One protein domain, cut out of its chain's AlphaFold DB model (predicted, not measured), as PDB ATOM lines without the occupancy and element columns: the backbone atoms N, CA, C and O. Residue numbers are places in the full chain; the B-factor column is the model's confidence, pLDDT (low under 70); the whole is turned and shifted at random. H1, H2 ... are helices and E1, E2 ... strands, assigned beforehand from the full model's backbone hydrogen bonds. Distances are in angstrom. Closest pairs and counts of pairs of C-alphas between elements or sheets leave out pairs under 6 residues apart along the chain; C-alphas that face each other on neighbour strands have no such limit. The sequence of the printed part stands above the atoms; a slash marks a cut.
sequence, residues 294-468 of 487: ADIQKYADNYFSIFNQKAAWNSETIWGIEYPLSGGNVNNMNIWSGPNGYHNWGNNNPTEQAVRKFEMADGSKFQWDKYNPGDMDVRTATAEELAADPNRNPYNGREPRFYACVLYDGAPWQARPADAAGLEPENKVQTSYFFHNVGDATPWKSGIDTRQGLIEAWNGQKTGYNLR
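Overview. This is residues 294 to 468 of the 487 residues of the protein "Outer membrane protein" of Aquipluma nitroreducens (UniProt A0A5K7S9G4). A loop-rich domain of little regular structure: H1 packs on H5, with long loops reaching out. Of 175 printed residues, 40 are in named elements, mostly helix: H1, H2, E1, H3, H4, H5, H6. It is compact: radius of gyration of the C-alphas 17.8 A, spans 55 by 39 by 26 A.

Along the chain. H1, residues 294 to 305, is 16.3 A long and begins at C-alpha 294 (233.510, 213.044, 108.336). H2 is residues 333 to 337, E1 348 to 350, H3 352 to 355, H4 383 to 388, H5 400 to 405, and H6 418 to 421, ending at (211.838, 203.010, 95.730).

Arrangement. H1 and H5 touch, the same way at a steep tilt of 42 degrees; the closest C-alphas, of Ala 300 and Pro 400, are 4.4 A apart. H4 and H6 are apart from the other named elements. In H1, H2, H4 and H5 every O i to N i+4 pair is within hydrogen-bond range.

Size, cuts and confidence. The two farthest C-alphas, 326 and 373, are 55.7 A apart; no printed residue is under 70 in pLDDT.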
ATOM      1  N   ALA A 294     233.658 214.153 107.398       93.31
ATOM      2  CA  ALA A 294     233.510 213.044 108.336       93.31
ATOM      3  C   ALA A 294     233.347 213.531 109.786       93.31
ATOM      4  O   ALA A 294     232.516 212.991 110.514       93.31
ATOM      5  N   ASP A 295     234.086 214.569 110.194       93.69
ATOM      6  CA  ASP A 295     233.936 215.172 111.526       93.69
ATOM      7  C   ASP A 295     232.562 215.823 111.687       93.69
ATOM      8  O   ASP A 295     231.900 215.625 112.705       93.69
ATOM      9  N   ILE A 296     232.100 216.542 110.658       94.75
ATOM     10  CA  ILE A 296     230.769 217.158 110.639       94.75
ATOM     11  C   ILE A 296     229.687 216.095 110.843       94.75
ATOM     12  O   ILE A 296     228.842 216.254 111.724       94.75
ATOM     13  N   GLN A 297     229.733 215.001 110.074       94.75
ATOM     14  CA  GLN A 297     228.755 213.920 110.194       94.75
ATOM     15  C   GLN A 297     228.821 213.252 111.571       94.75
ATOM     16  O   GLN A 297     227.793 213.085 112.220       94.75
ATOM     17  N   LYS A 298     230.026 212.948 112.067       94.88
ATOM     18  CA  LYS A 298     230.223 212.363 113.399       94.88
ATOM     19  C   LYS A 298     229.625 213.238 114.502       94.88
ATOM     20  O   LYS A 298     228.969 212.726 115.407       94.88
ATOM     21  N   TYR A 299     229.849 214.549 114.452       95.38
ATOM     22  CA  TYR A 299     229.294 215.477 115.437       95.38
ATOM     23  C   TYR A 299     227.783 215.658 115.281       95.38
ATOM     24  O   TYR A 299     227.089 215.801 116.288       95.38
ATOM     25  N   ALA A 300     227.261 215.592 114.054       96.06
ATOM     26  CA  ALA A 300     225.826 215.610 113.798       96.06
ATOM     27  C   ALA A 300     225.151 214.367 114.394       96.06
ATOM     28  O   ALA A 300     224.158 214.501 115.105       96.06
ATOM     29  N   ASP A 301     225.724 213.179 114.187       94.62
ATOM     30  CA  ASP A 301     225.218 211.919 114.742       94.62
ATOM     31  C   ASP A 301     225.286 211.910 116.273       94.62
ATOM     32  O   ASP A 301     224.334 211.504 116.940       94.62
ATOM     33  N   ASN A 302     226.381 212.424 116.843       94.94
ATOM     34  CA  ASN A 302     226.539 212.575 118.285       94.94
ATOM     35  C   ASN A 302     225.461 213.498 118.882       94.94
ATOM     36  O   ASN A 302     224.804 213.120 119.849       94.94
ATOM     37  N   TYR A 303     225.214 214.662 118.272       95.50
ATOM     38  CA  TYR A 303     224.140 215.566 118.700       95.50
ATOM     39  C   TYR A 303     222.750 214.937 118.513       95.50
ATOM     40  O   TYR A 303     221.895 215.025 119.389       95.50
ATOM     41  N   PHE A 304     222.517 214.266 117.384       95.25
ATOM     42  CA  PHE A 304     221.251 213.597 117.090       95.25
ATOM     43  C   PHE A 304     220.951 212.450 118.066       95.25
ATOM     44  O   PHE A 304     219.793 212.237 118.427       95.25
ATOM     45  N   SER A 305     221.983 211.754 118.559       93.31
ATOM     46  CA  SER A 305     221.843 210.667 119.540       93.31
ATOM     47  C   SER A 305     221.149 211.103 120.833       93.31
ATOM     48  O   SER A 305     220.499 210.283 121.483       93.31
ATOM     49  N   ILE A 306     221.213 212.399 121.160       94.56
ATOM     50  CA  ILE A 306     220.539 212.983 122.317       94.56
ATOM     51  C   ILE A 306     219.018 212.795 122.206       94.56
ATOM     52  O   ILE A 306     218.362 212.433 123.178       94.56
ATOM     53  N   PHE A 307     218.464 212.912 121.000       93.38
ATOM     54  CA  PHE A 307     217.020 212.844 120.744       93.38
ATOM     55  C   PHE A 307     216.544 211.467 120.246       93.38
ATOM     56  O   PHE A 307     215.341 211.210 120.219       93.38
ATOM     57  N   ASN A 308     217.466 210.570 119.871       92.00
ATOM     58  CA  ASN A 308     217.151 209.240 119.327       92.00
ATOM     59  C   ASN A 308     217.434 208.071 120.299       92.00
ATOM     60  O   ASN A 308     217.486 206.903 119.910       92.00
ATOM     61  N   GLN A 309     217.640 208.361 121.581       91.50
ATOM     62  CA  GLN A 309     217.858 207.350 122.619       91.50
ATOM     63  C   GLN A 309     216.548 206.652 123.023       91.50
ATOM     64  O   GLN A 309     215.541 207.313 123.249       91.50
ATOM     65  N   LYS A 310     216.549 205.314 123.121       85.56
ATOM     66  CA  LYS A 310     215.353 204.480 123.410       85.56
ATOM     67  C   LYS A 310     215.398 203.732 124.745       85.56
ATOM     68  O   LYS A 310     214.397 203.173 125.169       85.56
ATOM     69  N   ALA A 311     216.579 203.640 125.340       80.06
ATOM     70  CA  ALA A 311     216.838 202.875 126.553       80.06
ATOM     71  C   ALA A 311     217.541 203.799 127.550       80.06
ATOM     72  O   ALA A 311     217.115 204.940 127.696       80.06
ATOM     73  N   ALA A 312     218.619 203.334 128.188       88.94
ATOM     74  CA  ALA A 312     219.425 204.146 129.090       88.94
ATOM     75  C   ALA A 312     219.758 205.508 128.469       88.94
ATOM     76  O   ALA A 312     220.271 205.578 127.345       88.94
ATOM     77  N   TRP A 313     219.452 206.570 129.206       91.56
ATOM     78  CA  TRP A 313     219.782 207.910 128.773       91.56
ATOM     79  C   TRP A 313     221.296 208.117 128.718       91.56
ATOM     80  O   TRP A 313     222.065 207.552 129.499       91.56
ATOM     81  N   ASN A 314     221.727 208.951 127.781       93.31
ATOM     82  CA  ASN A 314     223.103 209.413 127.704       93.31
ATOM     83  C   ASN A 314     223.461 210.339 128.883       93.31
ATOM     84  O   ASN A 314     222.610 210.763 129.664       93.31
ATOM     85  N   SER A 315     224.740 210.698 128.975       93.31
ATOM     86  CA  SER A 315     225.287 211.487 130.082       93.31
ATOM     87  C   SER A 315     224.761 212.922 130.196       93.31
ATOM     88  O   SER A 315     224.985 213.558 131.224       93.31
ATOM     89  N   GLU A 316     224.114 213.460 129.161       94.88
ATOM     90  CA  GLU A 316     223.651 214.855 129.118       94.88
ATOM     91  C   GLU A 316     222.196 214.995 129.571       94.88
ATOM     92  O   GLU A 316     221.764 216.069 129.988       94.88
ATOM     93  N   THR A 317     221.435 213.902 129.527       94.69
ATOM     94  CA  THR A 317     220.012 213.924 129.858       94.69
ATOM     95  C   THR A 317     219.817 214.049 131.365       94.69
ATOM     96  O   THR A 317     220.128 213.137 132.127       94.69
ATOM     97  N   ILE A 318     219.260 215.181 131.798       95.44
ATOM     98  CA  ILE A 318     218.902 215.410 133.205       95.44
ATOM     99  C   ILE A 318     217.596 214.694 133.552       95.44
ATOM    100  O   ILE A 318     217.481 214.065 134.605       95.44
ATOM    101  N   TRP A 319     216.605 214.823 132.671       94.56
ATOM    102  CA  TRP A 319     215.289 214.217 132.792       94.56
ATOM    103  C   TRP A 319     214.597 214.215 131.427       94.56
ATOM    104  O   TRP A 319     214.870 215.082 130.603       94.56
ATOM    105  N   GLY A 320     213.711 213.251 131.206       92.19
ATOM    106  CA  GLY A 320     212.958 213.079 129.975       92.19
ATOM    107  C   GLY A 320     211.780 212.132 130.176       92.19
ATOM    108  O   GLY A 320     211.603 211.550 131.244       92.19
ATOM    109  N   ILE A 321     210.975 211.981 129.134       90.94
ATOM    110  CA  ILE A 321     209.787 211.144 129.074       90.94
ATOM    111  C   ILE A 321     210.066 209.938 128.186       90.94
ATOM    112  O   ILE A 321     210.598 210.066 127.082       90.94
ATOM    113  N   GLU A 322     209.676 208.767 128.667       89.25
ATOM    114  CA  GLU A 322     209.812 207.511 127.941       89.25
ATOM    115  C   GLU A 322     208.529 207.141 127.200       89.25
ATOM    116  O   GLU A 322     207.428 207.480 127.628       89.25
ATOM    117  N   TYR A 323     208.680 206.390 126.108       89.19
ATOM    118  CA  TYR A 323     207.563 205.878 125.309       89.19
ATOM    119  C   TYR A 323     207.681 204.359 125.141       89.19
ATOM    120  O   TYR A 323     208.004 203.873 124.050       89.19
ATOM    121  N   PRO A 324     207.485 203.584 126.224       84.19
ATOM    122  CA  PRO A 324     207.547 202.137 126.149       84.19
ATOM    123  C   PRO A 324     206.328 201.581 125.404       84.19
ATOM    124  O   PRO A 324     205.213 202.092 125.488       84.19
ATOM    125  N   LEU A 325     206.515 200.455 124.715       83.44
ATOM    126  CA  LEU A 325     205.416 199.765 124.027       83.44
ATOM    127  C   LEU A 325     204.402 199.123 124.993       83.44
ATOM    128  O   LEU A 325     203.348 198.671 124.552       83.44
ATOM    129  N   SER A 326     204.707 199.069 126.295       81.88
ATOM    130  CA  SER A 326     203.837 198.499 127.330       81.88
ATOM    131  C   SER A 326     202.617 199.367 127.665       81.88
ATOM    132  O   SER A 326     201.664 198.841 128.237       81.88
ATOM    133  N   GLY A 327     202.610 200.656 127.303       79.44
ATOM    134  CA  GLY A 327     201.468 201.556 127.494       79.44
ATOM    135  C   GLY A 327     201.857 202.964 127.952       79.44
ATOM    136  O   GLY A 327     203.035 203.270 128.112       79.44
ATOM    137  N   GLY A 328     200.846 203.812 128.174       80.88
ATOM    138  CA  GLY A 328     201.011 205.220 128.556       80.88
ATOM    139  C   GLY A 328     200.910 206.180 127.370       80.88
ATOM    140  O   GLY A 328     200.256 205.887 126.363       80.88
ATOM    141  N   ASN A 329     201.544 207.345 127.503       84.69
ATOM    142  CA  ASN A 329     201.668 208.321 126.424       84.69
ATOM    143  C   ASN A 329     202.403 207.741 125.200       84.69
ATOM    144  O   ASN A 329     203.187 206.801 125.297       84.69
ATOM    145  N   VAL A 330     202.138 208.313 124.025       88.38
ATOM    146  CA  VAL A 330     202.635 207.807 122.738       88.38
ATOM    147  C   VAL A 330     203.435 208.869 121.999       88.38
ATOM    148  O   VAL A 330     203.105 210.051 122.063       88.38
ATOM    149  N   ASN A 331     204.444 208.435 121.246       90.38
ATOM    150  CA  ASN A 331     205.230 209.292 120.369       90.38
ATOM    151  C   ASN A 331     204.965 208.903 118.905       90.38
ATOM    152  O   ASN A 331     205.184 207.762 118.497       90.38
ATOM    153  N   ASN A 332     204.455 209.850 118.120       92.56
ATOM    154  CA  ASN A 332     204.090 209.658 116.713       92.56
ATOM    155  C   ASN A 332     204.895 210.593 115.790       92.56
ATOM    156  O   ASN A 332     204.456 210.905 114.684       92.56
ATOM    157  N   MET A 333     206.059 211.082 116.226       93.50
ATOM    158  CA  MET A 333     206.795 212.104 115.475       93.50
ATOM    159  C   MET A 333     207.213 211.663 114.072       93.50
ATOM    160  O   MET A 333     207.199 212.499 113.168       93.50
ATOM    161  N   ASN A 334     207.508 210.378 113.845       95.56
ATOM    162  CA  ASN A 334     207.799 209.880 112.499       95.56
ATOM    163  C   ASN A 334     206.623 210.059 111.543       95.56
ATOM    164  O   ASN A 334     206.816 210.644 110.479       95.56
ATOM    165  N   ILE A 335     205.421 209.604 111.914       96.00
ATOM    166  CA  ILE A 335     204.244 209.780 111.056       96.00
ATOM    167  C   ILE A 335     203.887 211.261 110.923       96.00
ATOM    168  O   ILE A 335     203.592 211.709 109.825       96.00
ATOM    169  N   TRP A 336     203.975 212.053 111.993       94.50
ATOM    170  CA  TRP A 336     203.567 213.459 111.952       94.50
ATOM    171  C   TRP A 336     204.524 214.346 111.154       94.50
ATOM    172  O   TRP A 336     204.083 215.191 110.388       94.50
ATOM    173  N   SER A 337     205.834 214.189 111.327       94.75
ATOM    174  CA  SER A 337     206.830 215.133 110.791       94.75
ATOM    175  C   SER A 337     207.743 214.545 109.716       94.75
ATOM    176  O   SER A 337     208.498 215.293 109.096       94.75
ATOM    177  N   GLY A 338     207.702 213.230 109.488       96.38
ATOM    178  CA  GLY A 338     208.506 212.579 108.459       96.38
ATOM    179  C   GLY A 338     208.062 212.948 107.035       96.38
ATOM    180  O   GLY A 338     206.904 213.312 106.840       96.38
ATOM    181  N   PRO A 339     208.938 212.821 106.021       96.94
ATOM    182  CA  PRO A 339     208.600 213.195 104.646       96.94
ATOM    183  C   PRO A 339     207.513 212.293 104.031       96.94
ATOM    184  O   PRO A 339     207.489 211.082 104.269       96.94
ATOM    185  N   ASN A 340     206.639 212.864 103.200       96.56
ATOM    186  CA  ASN A 340     205.478 212.178 102.618       96.56
ATOM    187  C   ASN A 340     205.819 211.061 101.628       96.56
ATOM    188  O   ASN A 340     205.057 210.106 101.522       96.56
ATOM    189  N   GLY A 341     206.984 211.085 100.976       96.19
ATOM    190  CA  GLY A 341     207.445 209.956 100.162       96.19
ATOM    191  C   GLY A 341     207.792 208.698 100.977       96.19
ATOM    192  O   GLY A 341     208.297 207.733 100.408       96.19
ATOM    193  N   TYR A 342     207.562 208.717 102.295       96.44
ATOM    194  CA  TYR A 342     207.600 207.571 103.207       96.44
ATOM    195  C   TYR A 342     206.219 207.270 103.828       96.44
ATOM    196  O   TYR A 342     206.158 206.562 104.831       96.44
ATOM    197  N   HIS A 343     205.131 207.817 103.262       96.88
ATOM    198  CA  HIS A 343     203.754 207.763 103.796       96.88
ATOM    199  C   HIS A 343     203.605 208.392 105.193       96.88
ATOM    200  O   HIS A 343     202.840 207.926 106.037       96.88
ATOM    201  N   ASN A 344     204.387 209.443 105.444       96.94
ATOM    202  CA  ASN A 344     204.287 210.295 106.627       96.94
ATOM    203  C   ASN A 344     203.680 211.660 106.237       96.94
ATOM    204  O   ASN A 344     203.371 211.909 105.074       96.94
ATOM    205  N   TRP A 345     203.475 212.558 107.198       95.75
ATOM    206  CA  TRP A 345     202.631 213.741 106.998       95.75
ATOM    207  C   TRP A 345     203.386 215.037 106.722       95.75
ATOM    208  O   TRP A 345     202.761 216.018 106.337       95.75
ATOM    209  N   GLY A 346     204.709 215.057 106.902       94.12
ATOM    210  CA  GLY A 346     205.544 216.219 106.609       94.12
ATOM    211  C   GLY A 346     205.062 217.489 107.304       94.12
ATOM    212  O   GLY A 346     205.155 218.561 106.712       94.12
ATOM    213  N   ASN A 347     204.499 217.391 108.516       91.62
ATOM    214  CA  ASN A 347     203.766 218.507 109.109       91.62
ATOM    215  C   ASN A 347     204.656 219.672 109.481       91.62
ATOM    216  O   ASN A 347     204.417 220.784 109.023       91.62
ATOM    217  N   ASN A 348     205.659 219.408 110.313       92.62
ATOM    218  CA  ASN A 348     206.404 220.443 111.017       92.62
ATOM    219  C   ASN A 348     207.649 220.792 110.209       92.62
ATOM    220  O   ASN A 348     208.669 220.100 110.262       92.62
ATOM    221  N   ASN A 349     207.539 221.829 109.382       94.00
ATOM    222  CA  ASN A 349     208.576 222.187 108.424       94.00
ATOM    223  C   ASN A 349     209.443 223.327 108.962       94.00
ATOM    224  O   ASN A 349     208.909 224.419 109.159       94.00
ATOM    225  N   PRO A 350     210.761 223.140 109.165       96.25
ATOM    226  CA  PRO A 350     211.665 224.251 109.446       96.25
ATOM    227  C   PRO A 350     211.512 225.365 108.410       96.25
ATOM    228  O   PRO A 350     211.461 225.093 107.208       96.25
ATOM    229  N   THR A 351     211.414 226.614 108.857       94.06
ATOM    230  CA  THR A 351     211.347 227.763 107.946       94.06
ATOM    231  C   THR A 351     212.736 228.093 107.406       94.06
ATOM    232  O   THR A 351     213.753 227.849 108.060       94.06
ATOM    233  N   GLU A 352     212.798 228.708 106.228       92.25
ATOM    234  CA  GLU A 352     214.063 229.174 105.652       92.25
ATOM    235  C   GLU A 352     214.788 230.147 106.604       92.25
ATOM    236  O   GLU A 352     216.000 230.061 106.794       92.25
ATOM    237  N   GLN A 353     214.049 231.032 107.279       92.06
ATOM    238  CA  GLN A 353     214.597 231.972 108.258       92.06
ATOM    239  C   GLN A 353     215.278 231.255 109.427       92.06
ATOM    240  O   GLN A 353     216.342 231.700 109.861       92.06
ATOM    241  N   ALA A 354     214.696 230.156 109.913       95.19
ATOM    242  CA  ALA A 354     215.282 229.332 110.964       95.19
ATOM    243  C   ALA A 354     216.500 228.555 110.453       95.19
ATOM    244  O   ALA A 354     217.551 228.552 111.094       95.19
ATOM    245  N   VAL A 355     216.405 227.965 109.259       96.38
ATOM    246  CA  VAL A 355     217.504 227.219 108.631       96.38
ATOM    247  C   VAL A 355     218.725 228.110 108.372       96.38
ATOM    248  O   VAL A 355     219.863 227.671 108.553       96.38
ATOM    249  N   ARG A 356     218.527 229.385 108.020       94.31
ATOM    250  CA  ARG A 356     219.612 230.369 107.836       94.31
ATOM    251  C   ARG A 356     220.347 230.737 109.127       94.31
ATOM    252  O   ARG A 356     221.418 231.330 109.045       94.31
ATOM    253  N   LYS A 357     219.800 230.420 110.308       96.44
ATOM    254  CA  LYS A 357     220.476 230.678 111.591       96.44
ATOM    255  C   LYS A 357     221.576 229.674 111.902       96.44
ATOM    256  O   LYS A 357     222.457 230.022 112.677       96.44
ATOM    257  N   PHE A 358     221.541 228.482 111.305       97.75
ATOM    258  CA  PHE A 358     222.654 227.547 111.424       97.75
ATOM    259  C   PHE A 358     223.890 228.114 110.732       97.75
ATOM    260  O   PHE A 358     223.829 228.527 109.567       97.75
ATOM    261  N   GLU A 359     225.002 228.096 111.449       96.75
ATOM    262  CA  GLU A 359     226.291 228.602 110.996       96.75
ATOM    263  C   GLU A 359     226.911 227.695 109.913       96.75
ATOM    264  O   GLU A 359     226.392 226.632 109.539       96.75
ATOM    265  N   MET A 360     228.032 228.147 109.363       95.94
ATOM    266  CA  MET A 360     228.957 227.300 108.620       95.94
ATOM    267  C   MET A 360     229.792 226.461 109.601       95.94
ATOM    268  O   MET A 360     229.865 226.758 110.791       95.94
ATOM    269  N   ALA A 361     230.450 225.414 109.110       94.38
ATOM    270  CA  ALA A 361     231.272 224.510 109.920       94.38
ATOM    271  C   ALA A 361     232.447 225.203 110.641       94.38
ATOM    272  O   ALA A 361     232.961 224.672 111.619       94.38
ATOM    273  N   ASP A 362     232.864 226.380 110.173       92.50
ATOM    274  CA  ASP A 362     233.899 227.218 110.786       92.50
ATOM    275  C   ASP A 362     233.348 228.235 111.810       92.50
ATOM    276  O   ASP A 362     234.103 229.062 112.320       92.50
ATOM    277  N   GLY A 363     232.041 228.202 112.099       92.50
ATOM    278  CA  GLY A 363     231.353 229.142 112.991       92.50
ATOM    279  C   GLY A 363     231.025 230.495 112.349       92.50
ATOM    280  O   GLY A 363     230.488 231.392 113.002       92.50
ATOM    281  N   SER A 364     231.336 230.693 111.064       94.88
ATOM    282  CA  SER A 364     230.915 231.900 110.355       94.88
ATOM    283  C   SER A 364     229.408 231.875 110.082       94.88
ATOM    284  O   SER A 364     228.784 230.828 109.893       94.88
ATOM    285  N   LYS A 365     228.785 233.058 110.049       96.19
ATOM    286  CA  LYS A 365     227.359 233.173 109.724       96.19
ATOM    287  C   LYS A 365     227.110 232.698 108.297       96.19
ATOM    288  O   LYS A 365     227.783 233.148 107.369       96.19
ATOM    289  N   PHE A 366     226.084 231.871 108.116       95.38
ATOM    290  CA  PHE A 366     225.591 231.525 106.791       95.38
ATOM    291  C   PHE A 366     225.066 232.782 106.069       95.38
ATOM    292  O   PHE A 366     224.314 233.574 106.639       95.38
ATOM    293  N   GLN A 367     225.471 232.961 104.810       92.50
ATOM    294  CA  GLN A 367     225.094 234.099 103.963       92.50
ATOM    295  C   GLN A 367     224.491 233.573 102.661       92.50
ATOM    296  O   GLN A 367     225.182 232.923 101.875       92.50
ATOM    297  N   TRP A 368     223.199 233.831 102.451       90.50
ATOM    298  CA  TRP A 368     222.456 233.293 101.309       90.50
ATOM    299  C   TRP A 368     222.862 233.950  99.983       90.50
ATOM    300  O   TRP A 368     223.213 233.259  99.029       90.50
ATOM    301  N   ASP A 369     222.896 235.280  99.952       89.75
ATOM    302  CA  ASP A 369     223.214 236.118  98.791       89.75
ATOM    303  C   ASP A 369     224.717 236.213  98.485       89.75
ATOM    304  O   ASP A 369     225.115 236.925  97.565       89.75
ATOM    305  N   LYS A 370     225.571 235.457  99.194       90.62
ATOM    306  CA  LYS A 370     227.034 235.445  98.995       90.62
ATOM    307  C   LYS A 370     227.437 235.250  97.527       90.62
ATOM    308  O   LYS A 370     228.451 235.793  97.097       90.62
ATOM    309  N   TYR A 371     226.674 234.450  96.781       89.06
ATOM    310  CA  TYR A 371     226.971 234.106  95.384       89.06
ATOM    311  C   TYR A 371     226.053 234.806  94.378       89.06
ATOM    312  O   TYR A 371     226.458 234.986  93.234       89.06
ATOM    313  N   ASN A 372     224.876 235.263  94.821       86.19
ATOM    314  CA  ASN A 372     223.900 236.004  94.022       86.19
ATOM    315  C   ASN A 372     223.534 237.308  94.769       86.19
ATOM    316  O   ASN A 372     222.460 237.378  95.368       86.19
ATOM    317  N   PRO A 373     224.419 238.328  94.804       88.81
ATOM    318  CA  PRO A 373     224.200 239.517  95.626       88.81
ATOM    319  C   PRO A 373     222.881 240.222  95.299       88.81
ATOM    320  O   PRO A 373     222.629 240.575  94.147       88.81
ATOM    321  N   GLY A 374     222.060 240.455  96.325       87.88
ATOM    322  CA  GLY A 374     220.743 241.085  96.189       87.88
ATOM    323  C   GLY A 374     219.583 240.121  95.928       87.88
ATOM    324  O   GLY A 374     218.437 240.564  95.977       87.88
ATOM    325  N   ASP A 375     219.848 238.828  95.714       85.94
ATOM    326  CA  ASP A 375     218.819 237.788  95.633       85.94
ATOM    327  C   ASP A 375     218.822 236.937  96.912       85.94
ATOM    328  O   ASP A 375     219.778 236.222  97.223       85.94
ATOM    329  N   MET A 376     217.735 237.037  97.679       82.19
ATOM    330  CA  MET A 376     217.546 236.306  98.935       82.19
ATOM    331  C   MET A 376     216.614 235.101  98.793       82.19
ATOM    332  O   MET A 376     216.369 234.425  99.796       82.19
ATOM    333  N   ASP A 377     216.123 234.827  97.586       79.88
ATOM    334  CA  ASP A 377     215.086 233.829  97.323       79.88
ATOM    335  C   ASP A 377     215.620 232.688  96.455       79.88
ATOM    336  O   ASP A 377     215.286 231.526  96.687       79.88
ATOM    337  N   VAL A 378     216.504 232.992  95.501       79.00
ATOM    338  CA  VAL A 378     217.034 232.014  94.552       79.00
ATOM    339  C   VAL A 378     218.555 232.015  94.560       79.00
ATOM    340  O   VAL A 378     219.226 233.042  94.458       79.00
ATOM    341  N   ARG A 379     219.117 230.809  94.634       82.69
ATOM    342  CA  ARG A 379     220.550 230.569  94.496       82.69
ATOM    343  C   ARG A 379     220.798 229.589  93.362       82.69
ATOM    344  O   ARG A 379     220.249 228.492  93.356       82.69
ATOM    345  N   THR A 380     221.635 229.988  92.415       81.69
ATOM    346  CA  THR A 380     221.935 229.222  91.199       81.69
ATOM    347  C   THR A 380     223.415 228.891  91.128       81.69
ATOM    348  O   THR A 380     224.256 229.702  91.515       81.69
ATOM    349  N   ALA A 381     223.750 227.716  90.603       86.50
ATOM    350  CA  ALA A 381     225.127 227.363  90.292       86.50
ATOM    351  C   ALA A 381     225.179 226.373  89.124       86.50
ATOM    352  O   ALA A 381     224.329 225.483  89.039       86.50
ATOM    353  N   THR A 382     226.171 226.511  88.243       86.88
ATOM    354  CA  THR A 382     226.484 225.477  87.244       86.88
ATOM    355  C   THR A 382     227.238 224.306  87.883       86.88
ATOM    356  O   THR A 382     227.713 224.390  89.020       86.88
ATOM    357  N   ALA A 383     227.372 223.196  87.151       88.44
ATOM    358  CA  ALA A 383     228.143 222.043  87.613       88.44
ATOM    359  C   ALA A 383     229.624 222.399  87.842       88.44
ATOM    360  O   ALA A 383     230.220 221.965  88.824       88.44
ATOM    361  N   GLU A 384     230.204 223.230  86.975       91.88
ATOM    362  CA  GLU A 384     231.583 223.712  87.087       91.88
ATOM    363  C   GLU A 384     231.758 224.612  88.314       91.88
ATOM    364  O   GLU A 384     232.743 224.488  89.040       91.88
ATOM    365  N   GLU A 385     230.787 225.488  88.583       92.19
ATOM    366  CA  GLU A 385     230.808 226.355  89.760       92.19
ATOM    367  C   GLU A 385     230.679 225.558  91.063       92.19
ATOM    368  O   GLU A 385     231.378 225.862  92.027       92.19
ATOM    369  N   LEU A 386     229.829 224.525  91.098       91.81
ATOM    370  CA  LEU A 386     229.715 223.611  92.241       91.81
ATOM    371  C   LEU A 386     230.962 222.741  92.422       91.81
ATOM    372  O   LEU A 386     231.333 222.443  93.554       91.81
ATOM    373  N   ALA A 387     231.621 222.341  91.333       94.06
ATOM    374  CA  ALA A 387     232.886 221.617  91.403       94.06
ATOM    375  C   ALA A 387     234.019 222.504  91.949       94.06
ATOM    376  O   ALA A 387     234.868 222.020  92.697       94.06
ATOM    377  N   ALA A 388     234.022 223.794  91.600       95.12
ATOM    378  CA  ALA A 388     234.996 224.766  92.089       95.12
ATOM    379  C   ALA A 388     234.728 225.207  93.538       95.12
ATOM    380  O   ALA A 388     235.668 225.400  94.307       95.12
ATOM    381  N   ASP A 389     233.457 225.366  93.915       93.31
ATOM    382  CA  ASP A 389     233.030 225.712  95.268       93.31
ATOM    383  C   ASP A 389     231.764 224.927  95.658       93.31
ATOM    384  O   ASP A 389     230.639 225.387  95.433       93.31
ATOM    385  N   PRO A 390     231.926 223.759  96.307       92.31
ATOM    386  CA  PRO A 390     230.801 222.940  96.746       92.31
ATOM    387  C   PRO A 390     229.853 223.649  97.715       92.31
ATOM    388  O   PRO A 390     228.679 223.279  97.782       92.31
ATOM    389  N   ASN A 391     230.311 224.677  98.441       91.94
ATOM    390  CA  ASN A 391     229.474 225.439  99.369       91.94
ATOM    391  C   ASN A 391     228.502 226.371  98.642       91.94
ATOM    392  O   ASN A 391     227.659 226.978  99.305       91.94
ATOM    393  N   ARG A 392     228.567 226.470  97.301       91.88
ATOM    394  CA  ARG A 392     227.489 227.030  96.467       91.88
ATOM    395  C   ARG A 392     226.161 226.304  96.660       91.88
ATOM    396  O   ARG A 392     225.117 226.945  96.574       91.88
ATOM    397  N   ASN A 393     226.191 225.015  96.990       91.88
ATOM    398  CA  ASN A 393     225.018 224.326  97.507       91.88
ATOM    399  C   ASN A 393     224.761 224.794  98.958       91.88
ATOM    400  O   ASN A 393     225.650 224.648  99.801       91.88
ATOM    401  N   PRO A 394     223.572 225.338  99.284       92.44
ATOM    402  CA  PRO A 394     223.277 225.900 100.607       92.44
ATOM    403  C   PRO A 394     223.287 224.876 101.749       92.44
ATOM    404  O   PRO A 394     223.271 225.270 102.919       92.44
ATOM    405  N   TYR A 395     223.313 223.583 101.435       94.25
ATOM    406  CA  TYR A 395     223.322 222.501 102.414       94.25
ATOM    407  C   TYR A 395     224.728 221.957 102.689       94.25
ATOM    408  O   TYR A 395     224.897 221.183 103.624       94.25
ATOM    409  N   ASN A 396     225.737 222.384 101.922       93.94
ATOM    410  CA  ASN A 396     227.125 221.970 102.108       93.94
ATOM    411  C   ASN A 396     227.867 222.890 103.087       93.94
ATOM    412  O   ASN A 396     227.600 224.089 103.177       93.94
ATOM    413  N   GLY A 397     228.821 222.315 103.826       93.19
ATOM    414  CA  GLY A 397     229.720 223.066 104.710       93.19
ATOM    415  C   GLY A 397     229.044 223.701 105.928       93.19
ATOM    416  O   GLY A 397     229.638 224.566 106.565       93.19
ATOM    417  N   ARG A 398     227.810 223.303 106.254       96.75
ATOM    418  CA  ARG A 398     227.069 223.774 107.434       96.75
ATOM    419  C   ARG A 398     227.645 223.201 108.727       96.75
ATOM    420  O   ARG A 398     228.398 222.230 108.708       96.75
ATOM    421  N   GLU A 399     227.286 223.795 109.856       96.56
ATOM    422  CA  GLU A 399     227.640 223.249 111.165       96.56
ATOM    423  C   GLU A 399     226.924 221.907 111.472       96.56
ATOM    424  O   GLU A 399     225.841 221.647 110.938       96.56
ATOM    425  N   PRO A 400     227.456 221.049 112.367       96.62
ATOM    426  CA  PRO A 400     226.884 219.725 112.647       96.62
ATOM    427  C   PRO A 400     225.407 219.720 113.076       96.62
ATOM    428  O   PRO A 400     224.643 218.829 112.699       96.62
ATOM    429  N   ARG A 401     224.967 220.735 113.835       97.00
ATOM    430  CA  ARG A 401     223.583 220.821 114.340       97.00
ATOM    431  C   ARG A 401     222.555 220.989 113.218       97.00
ATOM    432  O   ARG A 401     221.431 220.518 113.380       97.00
ATOM    433  N   PHE A 402     222.937 221.581 112.080       98.25
ATOM    434  CA  PHE A 402     222.077 221.667 110.896       98.25
ATOM    435  C   PHE A 402     221.673 220.268 110.414       98.25
ATOM    436  O   PHE A 402     220.484 219.957 110.348       98.25
ATOM    437  N   TYR A 403     222.656 219.393 110.176       97.81
ATOM    438  CA  TYR A 403     222.421 218.039 109.659       97.81
ATOM    439  C   TYR A 403     221.695 217.133 110.656       97.81
ATOM    440  O   TYR A 403     221.016 216.196 110.246       97.81
ATOM    441  N   ALA A 404     221.809 217.411 111.958       97.12
ATOM    442  CA  ALA A 404     221.076 216.690 112.994       97.12
ATOM    443  C   ALA A 404     219.606 217.134 113.117       97.12
ATOM    444  O   ALA A 404     218.760 216.355 113.556       97.12
ATOM    445  N   CYS A 405     219.288 218.379 112.743       97.06
ATOM    446  CA  CYS A 405     217.966 218.966 112.971       97.06
ATOM    447  C   CYS A 405     217.086 219.050 111.723       97.06
ATOM    448  O   CYS A 405     215.861 219.049 111.866       97.06
ATOM    449  N   VAL A 406     217.673 219.098 110.526       97.69
ATOM    450  CA  VAL A 406     216.966 219.413 109.277       97.69
ATOM    451  C   VAL A 406     217.135 218.290 108.256       97.69
ATOM    452  O   VAL A 406     218.246 217.845 107.976       97.69
ATOM    453  N   LEU A 407     216.024 217.850 107.668       97.50
ATOM    454  CA  LEU A 407     216.009 217.087 106.424       97.50
ATOM    455  C   LEU A 407     215.837 218.070 105.264       97.50
ATOM    456  O   LEU A 407     214.774 218.667 105.101       97.50
ATOM    457  N   TYR A 408     216.906 218.246 104.496       96.75
ATOM    458  CA  TYR A 408     216.992 219.104 103.314       96.75
ATOM    459  C   TYR A 408     216.996 218.260 102.032       96.75
ATOM    460  O   TYR A 408     217.087 217.031 102.086       96.75
ATOM    461  N   ASP A 409     216.909 218.908 100.874       95.88
ATOM    462  CA  ASP A 409     216.928 218.209  99.591       95.88
ATOM    463  C   ASP A 409     218.256 217.469  99.362       95.88
ATOM    464  O   ASP A 409     219.343 218.032  99.487       95.88
ATOM    465  N   GLY A 410     218.174 216.181  99.041       95.62
ATOM    466  CA  GLY A 410     219.327 215.299  98.890       95.62
ATOM    467  C   GLY A 410     219.871 214.721 100.203       95.62
ATOM    468  O   GLY A 410     220.823 213.938 100.154       95.62
ATOM    469  N   ALA A 411     219.291 215.054 101.364       96.62
ATOM    470  CA  ALA A 411     219.710 214.484 102.642       96.62
ATOM    471  C   ALA A 411     219.482 212.957 102.670       96.62
ATOM    472  O   ALA A 411     218.369 212.512 102.365       96.62
ATOM    473  N   PRO A 412     220.480 212.146 103.073       94.69
ATOM    474  CA  PRO A 412     220.287 210.714 103.283       94.69
ATOM    475  C   PRO A 412     219.265 210.448 104.391       94.69
ATOM    476  O   PRO A 412     219.320 211.074 105.461       94.69
ATOM    477  N   TRP A 413     218.362 209.500 104.148       95.19
ATOM    478  CA  TRP A 413     217.338 209.098 105.108       95.19
ATOM    479  C   TRP A 413     217.121 207.576 105.112       95.19
ATOM    480  O   TRP A 413     218.051 206.802 104.889       95.19
ATOM    481  N   GLN A 414     215.915 207.144 105.469       94.88
ATOM    482  CA  GLN A 414     215.496 205.750 105.526       94.88
ATOM    483  C   GLN A 414     215.421 205.123 104.134       94.88
ATOM    484  O   GLN A 414     215.298 205.819 103.130       94.88
ATOM    485  N   ALA A 415     215.409 203.790 104.085       95.19
ATOM    486  CA  ALA A 415     215.039 203.088 102.867       95.19
ATOM    487  C   ALA A 415     213.618 203.484 102.434       95.19
ATOM    488  O   ALA A 415     212.696 203.506 103.256       95.19
ATOM    489  N   ARG A 416     213.439 203.791 101.148       95.19
ATOM    490  CA  ARG A 416     212.121 204.100 100.587       95.19
ATOM    491  C   ARG A 416     211.179 202.892 100.695       95.19
ATOM    492  O   ARG A 416     211.618 201.760 100.467       95.19
ATOM    493  N   PRO A 417     209.880 203.106 100.981       95.38
ATOM    494  CA  PRO A 417     208.857 202.083 100.795       95.38
ATOM    495  C   PRO A 417     208.871 201.523  99.366       95.38
ATOM    496  O   PRO A 417     209.317 202.189  98.432       95.38
ATOM    497  N   ALA A 418     208.384 200.294  99.180       95.00
ATOM    498  CA  ALA A 418     208.511 199.577  97.907       95.00
ATOM    499  C   ALA A 418     207.888 200.322  96.708       95.00
ATOM    500  O   ALA A 418     208.416 200.256  95.599       95.00
ATOM    501  N   ASP A 419     206.796 201.051  96.931       94.62
ATOM    502  CA  ASP A 419     206.114 201.876  95.931       94.62
ATOM    503  C   ASP A 419     206.844 203.199  95.629       94.62
ATOM    504  O   ASP A 419     206.687 203.757  94.544       94.62
ATOM    505  N   ALA A 420     207.693 203.668  96.547       95.12
ATOM    506  CA  ALA A 420     208.516 204.867  96.395       95.12
ATOM    507  C   ALA A 420     209.923 204.575  95.837       95.12
ATOM    508  O   ALA A 420     210.518 205.432  95.182       95.12
ATOM    509  N   ALA A 421     210.457 203.370  96.060       94.19
ATOM    510  CA  ALA A 421     211.838 203.010  95.730       94.19
ATOM    511  C   ALA A 421     212.164 203.124  94.229       94.19
ATOM    512  O   ALA A 421     213.286 203.459  93.858       94.19
ATOM    513  N   GLY A 422     211.182 202.889  93.351       93.38
ATOM    514  CA  GLY A 422     211.351 203.080  91.905       93.38
ATOM    515  C   GLY A 422     211.385 204.550  91.466       93.38
ATOM    516  O   GLY A 422     211.909 204.861  90.399       93.38
ATOM    517  N   LEU A 423     210.836 205.459  92.275       92.19
ATOM    518  CA  LEU A 423     210.775 206.899  91.990       92.19
ATOM    519  C   LEU A 423     212.029 207.638  92.483       92.19
ATOM    520  O   LEU A 423     212.429 208.658  91.900       92.19
ATOM    521  N   GLU A 424     212.633 207.121  93.554       94.38
ATOM    522  CA  GLU A 424     213.840 207.629  94.199       94.38
ATOM    523  C   GLU A 424     214.638 206.445  94.795       94.38
ATOM    524  O   GLU A 424     214.338 205.994  95.897       94.38
ATOM    525  N   PRO A 425     215.616 205.883  94.065       92.88
ATOM    526  CA  PRO A 425     216.322 204.674  94.498       92.88
ATOM    527  C   PRO A 425     217.519 204.934  95.431       92.88
ATOM    528  O   PRO A 425     218.118 203.977  95.924       92.88
ATOM    529  N   GLU A 426     217.911 206.190  95.662       94.62
ATOM    530  CA  GLU A 426     219.101 206.551  96.446       94.62
ATOM    531  C   GLU A 426     218.805 206.766  97.939       94.62
ATOM    532  O   GLU A 426     219.740 206.987  98.712       94.62
ATOM    533  N   ASN A 427     217.539 206.655  98.362       95.75
ATOM    534  CA  ASN A 427     217.092 206.836  99.749       95.75
ATOM    535  C   ASN A 427     217.419 208.234 100.297       95.75
ATOM    536  O   ASN A 427     217.855 208.415 101.440       95.75
ATOM    537  N   LYS A 428     217.224 209.239  99.446       96.19
ATOM    538  CA  LYS A 428     217.438 210.652  99.745       96.19
ATOM    539  C   LYS A 428     216.115 211.385  99.772       96.19
ATOM    540  O   LYS A 428     215.256 211.171  98.920       96.19
ATOM    541  N   VAL A 429     215.967 212.297 100.722       97.12
ATOM    542  CA  VAL A 429     214.831 213.222 100.745       97.12
ATOM    543  C   VAL A 429     214.852 214.078  99.470       97.12
ATOM    544  O   VAL A 429     215.906 214.582  99.096       97.12
ATOM    545  N   GLN A 430     213.712 214.238  98.798       96.00
ATOM    546  CA  GLN A 430     213.562 215.083  97.608       96.00
ATOM    547  C   GLN A 430     212.498 216.155  97.843       96.00
ATOM    548  O   GLN A 430     211.315 215.938  97.567       96.00
ATOM    549  N   THR A 431     212.929 217.309  98.345       94.88
ATOM    550  CA  THR A 431     212.083 218.484  98.603       94.88
ATOM    551  C   THR A 431     212.172 219.552  97.509       94.88
ATOM    552  O   THR A 431     211.415 220.523  97.562       94.88
ATOM    553  N   SER A 432     213.047 219.370  96.514       91.62
ATOM    554  CA  SER A 432     213.241 220.289  95.385       91.62
ATOM    555  C   SER A 432     212.384 219.972  94.155       91.62
ATOM    556  O   SER A 432     211.755 218.918  94.031       91.62
ATOM    557  N   TYR A 433     212.420 220.898  93.196       90.94
ATOM    558  CA  TYR A 433     211.914 220.723  91.836       90.94
ATOM    559  C   TYR A 433     213.084 220.658  90.853       90.94
ATOM    560  O   TYR A 433     214.069 221.379  91.001       90.94
ATOM    561  N   PHE A 434     212.961 219.814  89.836       90.25
ATOM    562  CA  PHE A 434     214.008 219.550  88.858       90.25
ATOM    563  C   PHE A 434     213.611 220.128  87.498       90.25
ATOM    564  O   PHE A 434     212.515 219.875  86.995       90.25
ATOM    565  N   PHE A 435     214.524 220.892  86.901       89.75
ATOM    566  CA  PHE A 435     214.367 221.566  85.609       89.75
ATOM    567  C   PHE A 435     215.384 221.008  84.606       89.75
ATOM    568  O   PHE A 435     216.409 220.461  85.017       89.75
ATOM    569  N   HIS A 436     215.076 221.062  83.307       87.25
ATOM    570  CA  HIS A 436     216.014 220.590  82.284       87.25
ATOM    571  C   HIS A 436     217.066 221.660  82.034       87.25
ATOM    572  O   HIS A 436     218.253 221.350  81.954       87.25
ATOM    573  N   ASN A 437     216.621 222.914  81.962       84.75
ATOM    574  CA  ASN A 437     217.468 224.070  81.747       84.75
ATOM    575  C   ASN A 437     217.182 225.157  82.786       84.75
ATOM    576  O   ASN A 437     216.074 225.293  83.311       84.75
ATOM    577  N   VAL A 438     218.199 225.971  83.062       75.19
ATOM    578  CA  VAL A 438     218.042 227.187  83.865       75.19
ATOM    579  C   VAL A 438     217.080 228.135  83.141       75.19
ATOM    580  O   VAL A 438     217.278 228.437  81.968       75.19
ATOM    581  N   GLY A 439     216.056 228.617  83.849       78.81
ATOM    582  CA  GLY A 439     215.047 229.535  83.307       78.81
ATOM    583  C   GLY A 439     213.781 228.864  82.765       78.81
ATOM    584  O   GLY A 439     212.854 229.576  82.377       78.81
ATOM    585  N   ASP A 440     213.703 227.530  82.770       86.12
ATOM    586  CA  ASP A 440     212.462 226.810  82.469       86.12
ATOM    587  C   ASP A 440     211.343 227.243  83.443       86.12
ATOM    588  O   ASP A 440     211.524 227.257  84.660       86.12
ATOM    589  N   ALA A 441     210.161 227.572  82.913       87.81
ATOM    590  CA  ALA A 441     209.032 228.051  83.721       87.81
ATOM    591  C   ALA A 441     208.350 226.945  84.547       87.81
ATOM    592  O   ALA A 441     207.636 227.231  85.508       87.81
ATOM    593  N   THR A 442     208.538 225.682  84.160       90.38
ATOM    594  CA  THR A 442     207.902 224.520  84.788       90.38
ATOM    595  C   THR A 442     208.924 223.413  85.010       90.38
ATOM    596  O   THR A 442     209.686 223.118  84.086       90.38
ATOM    597  N   PRO A 443     208.932 222.758  86.183       91.06
ATOM    598  CA  PRO A 443     209.823 221.633  86.418       91.06
ATOM    599  C   PRO A 443     209.397 220.420  85.587       91.06
ATOM    600  O   PRO A 443     208.205 220.180  85.392       91.06
ATOM    601  N   TRP A 444     210.365 219.627  85.124       93.31
ATOM    602  CA  TRP A 444     210.079 218.347  84.460       93.31
ATOM    603  C   TRP A 444     209.780 217.239  85.472       93.31
ATOM    604  O   TRP A 444     209.087 216.274  85.150       93.31
ATOM    605  N   LYS A 445     210.290 217.376  86.702       92.31
ATOM    606  CA  LYS A 445     210.014 216.477  87.825       92.31
ATOM    607  C   LYS A 445     209.925 217.277  89.116       92.31
ATOM    608  O   LYS A 445     210.780 218.109  89.403       92.31
ATOM    609  N   SER A 446     208.927 216.965  89.929       93.88
ATOM    610  CA  SER A 446     208.878 217.384  91.327       93.88
ATOM    611  C   SER A 446     209.474 216.284  92.195       93.88
ATOM    612  O   SER A 446     209.273 215.097  91.923       93.88
ATOM    613  N   GLY A 447     210.208 216.661  93.239       95.44
ATOM    614  CA  GLY A 447     210.670 215.715  94.245       95.44
ATOM    615  C   GLY A 447     209.506 214.956  94.877       95.44
ATOM    616  O   GLY A 447     208.399 215.486  95.024       95.44
ATOM    617  N   ILE A 448     209.737 213.693  95.234       95.94
ATOM    618  CA  ILE A 448     208.690 212.842  95.814       95.94
ATOM    619  C   ILE A 448     208.182 213.376  97.163       95.94
ATOM    620  O   ILE A 448     207.010 213.189  97.480       95.94
ATOM    621  N   ASP A 449     209.016 214.111  97.910       96.81
ATOM    622  CA  ASP A 449     208.671 214.694  99.211       96.81
ATOM    623  C   ASP A 449     208.161 216.149  99.101       96.81
ATOM    624  O   ASP A 449     208.382 216.988  99.979       96.81
ATOM    625  N   THR A 450     207.528 216.488  97.975       95.56
ATOM    626  CA  THR A 450     206.962 217.820  97.704       95.56
ATOM    627  C   THR A 450     205.439 217.785  97.630       95.56
ATOM    628  O   THR A 450     204.819 216.729  97.491       95.56
ATOM    629  N   ARG A 451     204.822 218.972  97.623       93.44
ATOM    630  CA  ARG A 451     203.383 219.160  97.368       93.44
ATOM    631  C   ARG A 451     202.917 218.743  95.971       93.44
ATOM    632  O   ARG A 451     201.717 218.762  95.699       93.44
ATOM    633  N   GLN A 452     203.845 218.386  95.091       94.06
ATOM    634  CA  GLN A 452     203.603 217.902  93.735       94.06
ATOM    635  C   GLN A 452     204.234 216.515  93.526       94.06
ATOM    636  O   GLN A 452     204.361 216.065  92.387       94.06
ATOM    637  N   GLY A 453     204.647 215.848  94.610       93.50
ATOM    638  CA  GLY A 453     205.115 214.470  94.590       93.50
ATOM    639  C   GLY A 453     203.989 213.484  94.273       93.50
ATOM    640  O   GLY A 453     202.807 213.822  94.296       93.50
ATOM    641  N   LEU A 454     204.355 212.238  93.972       93.75
ATOM    642  CA  LEU A 454     203.398 211.197  93.576       93.75
ATOM    643  C   LEU A 454     202.765 210.450  94.762       93.75
ATOM    644  O   LEU A 454     201.802 209.716  94.566       93.75
ATOM    645  N   ILE A 455     203.291 210.635  95.975       95.31
ATOM    646  CA  ILE A 455     202.826 209.956  97.189       95.31
ATOM    647  C   ILE A 455     202.251 210.998  98.136       95.31
ATOM    648  O   ILE A 455     202.968 211.906  98.546       95.31
ATOM    649  N   GLU A 456     200.960 210.872  98.450       94.81
ATOM    650  CA  GLU A 456     200.256 211.695  99.444       94.81
ATOM    651  C   GLU A 456     200.623 213.185  99.362       94.81
ATOM    652  O   GLU A 456     200.997 213.808 100.347       94.81
ATOM    653  N   ALA A 457     200.562 213.780  98.168       93.62
ATOM    654  CA  ALA A 457     201.107 215.118  97.924       93.62
ATOM    655  C   ALA A 457     200.529 216.209  98.852       93.62
ATOM    656  O   ALA A 457     201.159 217.235  99.092       93.62
ATOM    657  N   TRP A 458     199.338 216.006  99.425       93.38
ATOM    658  CA  TRP A 458     198.762 216.914 100.423       93.38
ATOM    659  C   TRP A 458     199.513 216.924 101.773       93.38
ATOM    660  O   TRP A 458     199.322 217.872 102.538       93.38
ATOM    661  N   ASN A 459     200.381 215.942 102.020       95.25
ATOM    662  CA  ASN A 459     201.311 215.818 103.147       95.25
ATOM    663  C   ASN A 459     202.730 216.329 102.803       95.25
ATOM    664  O   ASN A 459     203.641 216.281 103.621       95.25
ATOM    665  N   GLY A 460     202.959 216.815 101.579       94.44
ATOM    666  CA  GLY A 460     204.261 217.361 101.195       94.44
ATOM    667  C   GLY A 460     204.618 218.636 101.959       94.44
ATOM    668  O   GLY A 460     203.758 219.490 102.190       94.44
ATOM    669  N   GLN A 461     205.892 218.808 102.302       92.31
ATOM    670  CA  GLN A 461     206.369 220.027 102.966       92.31
ATOM    671  C   GLN A 461     206.150 221.291 102.107       92.31
ATOM    672  O   GLN A 461     205.954 221.208 100.890       92.31
ATOM    673  N   LYS A 462     206.188 222.477 102.733       91.75
ATOM    674  CA  LYS A 462     206.034 223.780 102.049       91.75
ATOM    675  C   LYS A 462     207.263 224.694 102.066       91.75
ATOM    676  O   LYS A 462     207.220 225.738 101.421       91.75
ATOM    677  N   THR A 463     208.315 224.363 102.808       92.06
ATOM    678  CA  THR A 463     209.450 225.275 103.062       92.06
ATOM    679  C   THR A 463     210.764 224.857 102.397       92.06
ATOM    680  O   THR A 463     211.751 225.570 102.514       92.06
ATOM    681  N   GLY A 464     210.795 223.710 101.726       93.19
ATOM    682  CA  GLY A 464     212.000 223.012 101.275       93.19
ATOM    683  C   GLY A 464     212.583 222.042 102.310       93.19
ATOM    684  O   GLY A 464     213.538 221.332 101.992       93.19
ATOM    685  N   TYR A 465     212.012 221.963 103.520       96.00
ATOM    686  CA  TYR A 465     212.596 221.229 104.647       96.00
ATOM    687  C   TYR A 465     211.579 220.374 105.405       96.00
ATOM    688  O   TYR A 465     210.429 220.768 105.591       96.00
ATOM    689  N   ASN A 466     212.041 219.242 105.939       96.25
ATOM    690  CA  ASN A 466     211.348 218.484 106.984       96.25
ATOM    691  C   ASN A 466     212.164 218.518 108.289       96.25
ATOM    692  O   ASN A 466     213.387 218.692 108.275       96.25
ATOM    693  N   LEU A 467     211.502 218.354 109.434       95.31
ATOM    694  CA  LEU A 467     212.179 218.240 110.726       95.31
ATOM    695  C   LEU A 467     212.894 216.885 110.828       95.31
ATOM    696  O   LEU A 467     212.279 215.857 110.584       95.31
ATOM    697  N   ARG A 468     214.168 216.866 111.240       95.50
ATOM    698  CA  ARG A 468     214.917 215.624 111.532       95.50
ATOM    699  C   ARG A 468     214.981 215.309 113.021       95.50
ATOM    700  O   ARG A 468     214.845 214.154 113.399       95.50
TER     701      ARG A 468